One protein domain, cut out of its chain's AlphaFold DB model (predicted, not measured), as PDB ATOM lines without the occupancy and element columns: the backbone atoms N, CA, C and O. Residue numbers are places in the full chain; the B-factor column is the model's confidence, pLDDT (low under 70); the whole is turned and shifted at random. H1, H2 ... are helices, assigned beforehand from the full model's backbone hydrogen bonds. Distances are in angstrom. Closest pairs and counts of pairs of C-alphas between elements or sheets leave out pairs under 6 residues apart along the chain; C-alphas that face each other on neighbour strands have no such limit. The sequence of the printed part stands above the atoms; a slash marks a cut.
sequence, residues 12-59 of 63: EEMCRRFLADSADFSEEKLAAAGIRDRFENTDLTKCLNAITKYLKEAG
ATOM      1  N   GLU A  12     -21.233  44.126 -44.750       85.25
ATOM      2  CA  GLU A  12     -21.509  42.691 -44.565       85.25
ATOM      3  C   GLU A  12     -21.909  42.360 -43.121       85.25
ATOM      4  O   GLU A  12     -22.875  41.636 -42.885       85.25
ATOM      5  N   GLU A  13     -21.215  42.948 -42.143       87.19
ATOM      6  CA  GLU A  13     -21.522  42.766 -40.724       87.19
ATOM      7  C   GLU A  13     -22.847  43.432 -40.345       87.19
ATOM      8  O   GLU A  13     -23.629  42.861 -39.585       87.19
ATOM      9  N   MET A  14     -23.136  44.613 -40.896       87.12
ATOM     10  CA  MET A  14     -24.427  45.276 -40.708       87.12
ATOM     11  C   MET A  14     -25.574  44.408 -41.239       87.12
ATOM     12  O   MET A  14     -26.560  44.214 -40.532       87.12
ATOM     13  N   CYS A  15     -25.434  43.844 -42.442       90.44
ATOM     14  CA  CYS A  15     -26.423  42.939 -43.026       90.44
ATOM     15  C   CYS A  15     -26.599  41.676 -42.177       90.44
ATOM     16  O   CYS A  15     -27.730  41.285 -41.893       90.44
ATOM     17  N   ARG A  16     -25.498  41.066 -41.719       93.38
ATOM     18  CA  ARG A  16     -25.548  39.895 -40.834       93.38
ATOM     19  C   ARG A  16     -26.322  40.199 -39.553       93.38
ATOM     20  O   ARG A  16     -27.190  39.418 -39.173       93.38
ATOM     21  N   ARG A  17     -26.025  41.330 -38.905       91.56
ATOM     22  CA  ARG A  17     -26.697  41.759 -37.671       91.56
ATOM     23  C   ARG A  17     -28.167  42.067 -37.909       91.56
ATOM     24  O   ARG A  17     -28.992  41.582 -37.161       91.56
ATOM     25  N   PHE A  18     -28.502  42.778 -38.984       90.88
ATOM     26  CA  PHE A  18     -29.892  43.070 -39.327       90.88
ATOM     27  C   PHE A  18     -30.721  41.796 -39.534       90.88
ATOM     28  O   PHE A  18     -31.838  41.706 -39.031       90.88
ATOM     29  N   LEU A  19     -30.182  40.803 -40.252       93.00
ATOM     30  CA  LEU A  19     -30.865  39.526 -40.476       93.00
ATOM     31  C   LEU A  19     -31.010  38.720 -39.182       93.00
ATOM     32  O   LEU A  19     -32.077  38.163 -38.935       93.00
ATOM     33  N   ALA A  20     -29.960  38.677 -38.360       93.62
ATOM     34  CA  ALA A  20     -29.999  38.012 -37.062       93.62
ATOM     35  C   ALA A  20     -31.024  38.673 -36.130       93.62
ATOM     36  O   ALA A  20     -31.916  37.991 -35.635       93.62
ATOM     37  N   ASP A  21     -30.966  39.999 -35.988       93.81
ATOM     38  CA  ASP A  21     -31.904  40.780 -35.187       93.81
ATOM     39  C   ASP A  21     -33.337  40.569 -35.701       93.81
ATOM     40  O   ASP A  21     -34.228  40.247 -34.924       93.81
ATOM     41  N   SER A  22     -33.577  40.648 -37.014       93.31
ATOM     42  CA  SER A  22     -34.911  40.407 -37.593       93.31
ATOM     43  C   SER A  22     -35.444  39.009 -37.268       93.31
ATOM     44  O   SER A  22     -36.630  38.845 -36.990       93.31
ATOM     45  N   ALA A  23     -34.578  37.994 -37.284       93.44
ATOM     46  CA  ALA A  23     -34.955  36.637 -36.919       93.44
ATOM     47  C   ALA A  23     -35.202  36.488 -35.411       93.44
ATOM     48  O   ALA A  23     -36.077  35.714 -35.019       93.44
ATOM     49  N   ASP A  24     -34.435  37.168 -34.558       93.12
ATOM     50  CA  ASP A  24     -34.572  37.146 -33.096       93.12
ATOM     51  C   ASP A  24     -35.793  37.923 -32.599       93.12
ATOM     52  O   ASP A  24     -36.470  37.466 -31.678       93.12
ATOM     53  N   PHE A  25     -36.142  39.018 -33.271       92.00
ATOM     54  CA  PHE A  25     -37.325  39.837 -33.003       92.00
ATOM     55  C   PHE A  25     -38.544  39.445 -33.860       92.00
ATOM     56  O   PHE A  25     -39.452  40.252 -34.047       92.00
ATOM     57  N   SER A  26     -38.585  38.210 -34.369       94.50
ATOM     58  CA  SER A  26     -39.780  37.661 -35.020       94.50
ATOM     59  C   SER A  26     -40.950  37.560 -34.036       94.50
ATOM     60  O   SER A  26     -40.760  37.302 -32.844       94.50
ATOM     61  N   GLU A  27     -42.175  37.745 -34.530       92.81
ATOM     62  CA  GLU A  27     -43.393  37.720 -33.709       92.81
ATOM     63  C   GLU A  27     -43.540  36.407 -32.934       92.81
ATOM     64  O   GLU A  27     -43.925  36.409 -31.765       92.81
ATOM     65  N   GLU A  28     -43.157  35.287 -33.549       94.62
ATOM     66  CA  GLU A  28     -43.189  33.965 -32.934       94.62
ATOM     67  C   GLU A  28     -42.235  33.875 -31.738       94.62
ATOM     68  O   GLU A  28     -42.618  33.364 -30.682       94.62
ATOM     69  N   LYS A  29     -41.004  34.393 -31.869       94.88
ATOM     70  CA  LYS A  29     -40.019  34.388 -30.777       94.88
ATOM     71  C   LYS A  29     -40.399  35.358 -29.665       94.88
ATOM     72  O   LYS A  29     -40.268  35.005 -28.493       94.88
ATOM     73  N   LEU A  30     -40.907  36.540 -30.011       94.50
ATOM     74  CA  LEU A  30     -41.410  37.506 -29.034       94.50
ATOM     75  C   LEU A  30     -42.571  36.916 -28.226       94.50
ATOM     76  O   LEU A  30     -42.556  36.966 -26.993       94.50
ATOM     77  N   ALA A  31     -43.531  36.281 -28.903       93.00
ATOM     78  CA  ALA A  31     -44.654  35.610 -28.260       93.00
ATOM     79  C   ALA A  31     -44.200  34.442 -27.372       93.00
ATOM     80  O   ALA A  31     -44.665  34.329 -26.235       93.00
ATOM     81  N   ALA A  32     -43.265  33.610 -27.848       94.56
ATOM     82  CA  ALA A  32     -42.704  32.495 -27.085       94.56
ATOM     83  C   ALA A  32     -41.933  32.957 -25.835       94.56
ATOM     84  O   ALA A  32     -41.991  32.297 -24.800       94.56
ATOM     85  N   ALA A  33     -41.261  34.108 -25.906       94.19
ATOM     86  CA  ALA A  33     -40.585  34.736 -24.771       94.19
ATOM     87  C   ALA A  33     -41.546  35.472 -23.814       94.19
ATOM     88  O   ALA A  33     -41.112  35.987 -22.784       94.19
ATOM     89  N   GLY A  34     -42.842  35.549 -24.137       93.88
ATOM     90  CA  GLY A  34     -43.833  36.277 -23.341       93.88
ATOM     91  C   GLY A  34     -43.718  37.801 -23.441       93.88
ATOM     92  O   GLY A  34     -44.315  38.506 -22.630       93.88
ATOM     93  N   ILE A  35     -42.983  38.319 -24.428       92.31
ATOM     94  CA  ILE A  35     -42.818  39.754 -24.662       92.31
ATOM     95  C   ILE A  35     -44.053  40.260 -25.411       92.31
ATOM     96  O   ILE A  35     -44.295  39.891 -26.560       92.31
ATOM     97  N   ARG A  36     -44.856  41.097 -24.746       89.25
ATOM     98  CA  ARG A  36     -46.137  41.600 -25.276       89.25
ATOM     99  C   ARG A  36     -46.189  43.120 -25.336       89.25
ATOM    100  O   ARG A  36     -46.654  43.666 -26.332       89.25
ATOM    101  N   ASP A  37     -45.681  43.787 -24.306       90.81
ATOM    102  CA  ASP A  37     -45.661  45.245 -24.226       90.81
ATOM    103  C   ASP A  37     -44.581  45.833 -25.139       90.81
ATOM    104  O   ASP A  37     -43.418  45.427 -25.107       90.81
ATOM    105  N   ARG A  38     -44.970  46.808 -25.967       91.69
ATOM    106  CA  ARG A  38     -44.072  47.511 -26.891       91.69
ATOM    107  C   ARG A  38     -44.276  49.009 -26.755       91.69
ATOM    108  O   ARG A  38     -45.408  49.486 -26.729       91.69
ATOM    109  N   PHE A  39     -43.170  49.743 -26.708       94.19
ATOM    110  CA  PHE A  39     -43.164  51.197 -26.602       94.19
ATOM    111  C   PHE A  39     -42.501  51.780 -27.840       94.19
ATOM    112  O   PHE A  39     -41.331  51.518 -28.117       94.19
ATOM    113  N   GLU A  40     -43.258  52.559 -28.600       92.62
ATOM    114  CA  GLU A  40     -42.752  53.199 -29.804       92.62
ATOM    115  C   GLU A  40     -42.023  54.502 -29.448       92.62
ATOM    116  O   GLU A  40     -42.599  55.419 -28.860       92.62
ATOM    117  N   ASN A  41     -40.747  54.598 -29.824       93.69
ATOM    118  CA  ASN A  41     -39.917  55.779 -29.581       93.69
ATOM    119  C   ASN A  41     -39.929  56.753 -30.775       93.69
ATOM    120  O   ASN A  41     -38.878  57.143 -31.281       93.69
ATOM    121  N   THR A  42     -41.120  57.111 -31.257       94.50
ATOM    122  CA  THR A  42     -41.306  58.143 -32.297       94.50
ATOM    123  C   THR A  42     -41.403  59.551 -31.711       94.50
ATOM    124  O   THR A  42     -40.980  60.513 -32.345       94.50
ATOM    125  N   ASP A  43     -41.918  59.676 -30.486       96.88
ATOM    126  CA  ASP A  43     -41.973  60.912 -29.705       96.88
ATOM    127  C   ASP A  43     -41.474  60.626 -28.287       96.88
ATOM    128  O   ASP A  43     -42.033  59.786 -27.576       96.88
ATOM    129  N   LEU A  44     -40.423  61.339 -27.877       94.75
ATOM    130  CA  LEU A  44     -39.761  61.118 -26.593       94.75
ATOM    131  C   LEU A  44     -40.732  61.256 -25.414       94.75
ATOM    132  O   LEU A  44     -40.737  60.419 -24.514       94.75
ATOM    133  N   THR A  45     -41.568  62.293 -25.421       95.38
ATOM    134  CA  THR A  45     -42.479  62.586 -24.309       95.38
ATOM    135  C   THR A  45     -43.565  61.522 -24.215       95.38
ATOM    136  O   THR A  45     -43.849  61.014 -23.131       95.38
ATOM    137  N   LYS A  46     -44.157  61.137 -25.352       94.56
ATOM    138  CA  LYS A  46     -45.179  60.083 -25.401       94.56
ATOM    139  C   LYS A  46     -44.612  58.730 -24.976       94.56
ATOM    140  O   LYS A  46     -45.248  58.043 -24.178       94.56
ATOM    141  N   CYS A  47     -43.419  58.381 -25.454       95.88
ATOM    142  CA  CYS A  47     -42.744  57.131 -25.113       95.88
ATOM    143  C   CYS A  47     -42.439  57.053 -23.609       95.88
ATOM    144  O   CYS A  47     -42.832  56.092 -22.946       95.88
ATOM    145  N   LEU A  48     -41.844  58.105 -23.034       95.00
ATOM    146  CA  LEU A  48     -41.557  58.168 -21.597       95.00
ATOM    147  C   LEU A  48     -42.827  58.096 -20.745       95.00
ATOM    148  O   LEU A  48     -42.839  57.407 -19.722       95.00
ATOM    149  N   ASN A  49     -43.906  58.760 -21.166       94.12
ATOM    150  CA  ASN A  49     -45.190  58.691 -20.471       94.12
ATOM    151  C   ASN A  49     -45.775  57.275 -20.492       94.12
ATOM    152  O   ASN A  49     -46.255  56.809 -19.458       94.12
ATOM    153  N   ALA A  50     -45.710  56.579 -21.630       94.12
ATOM    154  CA  ALA A  50     -46.183  55.203 -21.751       94.12
ATOM    155  C   ALA A  50     -45.378  54.243 -20.857       94.12
ATOM    156  O   ALA A  50     -45.972  53.486 -20.090       94.12
ATOM    157  N   ILE A  51     -44.044  54.342 -20.875       94.19
ATOM    158  CA  ILE A  51     -43.157  53.534 -20.022       94.19
ATOM    159  C   ILE A  51     -43.422  53.822 -18.539       94.19
ATOM    160  O   ILE A  51     -43.601  52.905 -17.742       94.19
ATOM    161  N   THR A  52     -43.492  55.098 -18.154       93.06
ATOM    162  CA  THR A  52     -43.722  55.500 -16.757       93.06
ATOM    163  C   THR A  52     -45.085  55.030 -16.256       93.06
ATOM    164  O   THR A  52     -45.204  54.593 -15.112       93.06
ATOM    165  N   LYS A  53     -46.122  55.114 -17.100       93.19
ATOM    166  CA  LYS A  53     -47.459  54.605 -16.786       93.19
ATOM    167  C   LYS A  53     -47.426  53.094 -16.556       93.19
ATOM    168  O   LYS A  53     -47.903  52.650 -15.517       93.19
ATOM    169  N   TYR A  54     -46.798  52.347 -17.462       94.06
ATOM    170  CA  TYR A  54     -46.653  50.898 -17.343       94.06
ATOM    171  C   TYR A  54     -45.934  50.493 -16.049       94.06
ATOM    172  O   TYR A  54     -46.426  49.653 -15.302       94.06
ATOM    173  N   LEU A  55     -44.806  51.137 -15.725       92.50
ATOM    174  CA  LEU A  55     -44.062  50.852 -14.494       92.50
ATOM    175  C   LEU A  55     -44.900  51.123 -13.234       92.50
ATOM    176  O   LEU A  55     -44.896  50.309 -12.313       92.50
ATOM    177  N   LYS A  56     -45.670  52.221 -13.210       92.06
ATOM    178  CA  LYS A  56     -46.587  52.539 -12.101       92.06
ATOM    179  C   LYS A  56     -47.688  51.492 -11.943       92.06
ATOM    180  O   LYS A  56     -47.950  51.069 -10.821       92.06
ATOM    181  N   GLU A  57     -48.314  51.072 -13.042       91.56
ATOM    182  CA  GLU A  57     -49.347  50.025 -13.047       91.56
ATOM    183  C   GLU A  57     -48.781  48.666 -12.609       91.56
ATOM    184  O   GLU A  57     -49.446  47.922 -11.891       91.56
ATOM    185  N   ALA A  58     -47.521  48.382 -12.950       88.94
ATOM    186  CA  ALA A  58     -46.789  47.205 -12.493       88.94
ATOM    187  C   ALA A  58     -46.291  47.300 -11.033       88.94
ATOM    188  O   ALA A  58     -45.664  46.365 -10.539       88.94
ATOM    189  N   GLY A  59     -46.525  48.419 -10.333       87.56
ATOM    190  CA  GLY A  59     -46.047  48.638  -8.962       87.56
ATOM    191  C   GLY A  59     -44.533  48.866  -8.847       87.56
ATOM    192  O   GLY A  59     -43.982  48.856  -7.746       87.56
TER     193      GLY A  59
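Overview. This is residues 12 to 59 of the 63 residues of the protein "Guanylate kinase" of Lachnospiraceae bacterium (UniProt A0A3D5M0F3). The chain makes an open, flat zigzag of three helices that do not bundle: the longest, H3, at one end folds back after the stretched link of residues 33 to 43, and H1 makes the far end, with short H2 at the corner between H1 and that link. The 48 printed residues hold H1, H2 and H3 in that order, no named strand, and the class is all helix. The whole is only just extended, close to loose, with a radius of gyration of the C-alphas of 14.4 A and spans of 40 by 26 by 13 A.

Along the chain. H3, residues 44 to 57, is 20.0 A long and begins at C-alpha 44 (-39.761, 61.118, -26.593). H2 is residues 27 to 32. H1, residues 12 to 24, is 18.2 A long and begins at C-alpha 12 (-21.509, 42.691, -44.565).

Arrangement. H3 is apart from H1 and H2. H1 and H2 are close but not clearly touching; their closest C-alphas, of Asp 24 and Leu 30, are 8.0 A apart. They run the same way at a steep tilt of 55 degrees. In H1, H2 and H3 every O i to N i+4 pair is within hydrogen-bond range.

Size, cuts and confidence. The C-alphas farthest apart, of Glu 12 and Gly 59, are 43.6 A apart. The printed part has no cut. The link from H1 to H2 is tight; that from H2 to H3, 11 residues, is long. No printed residue is under 70 in pLDDT.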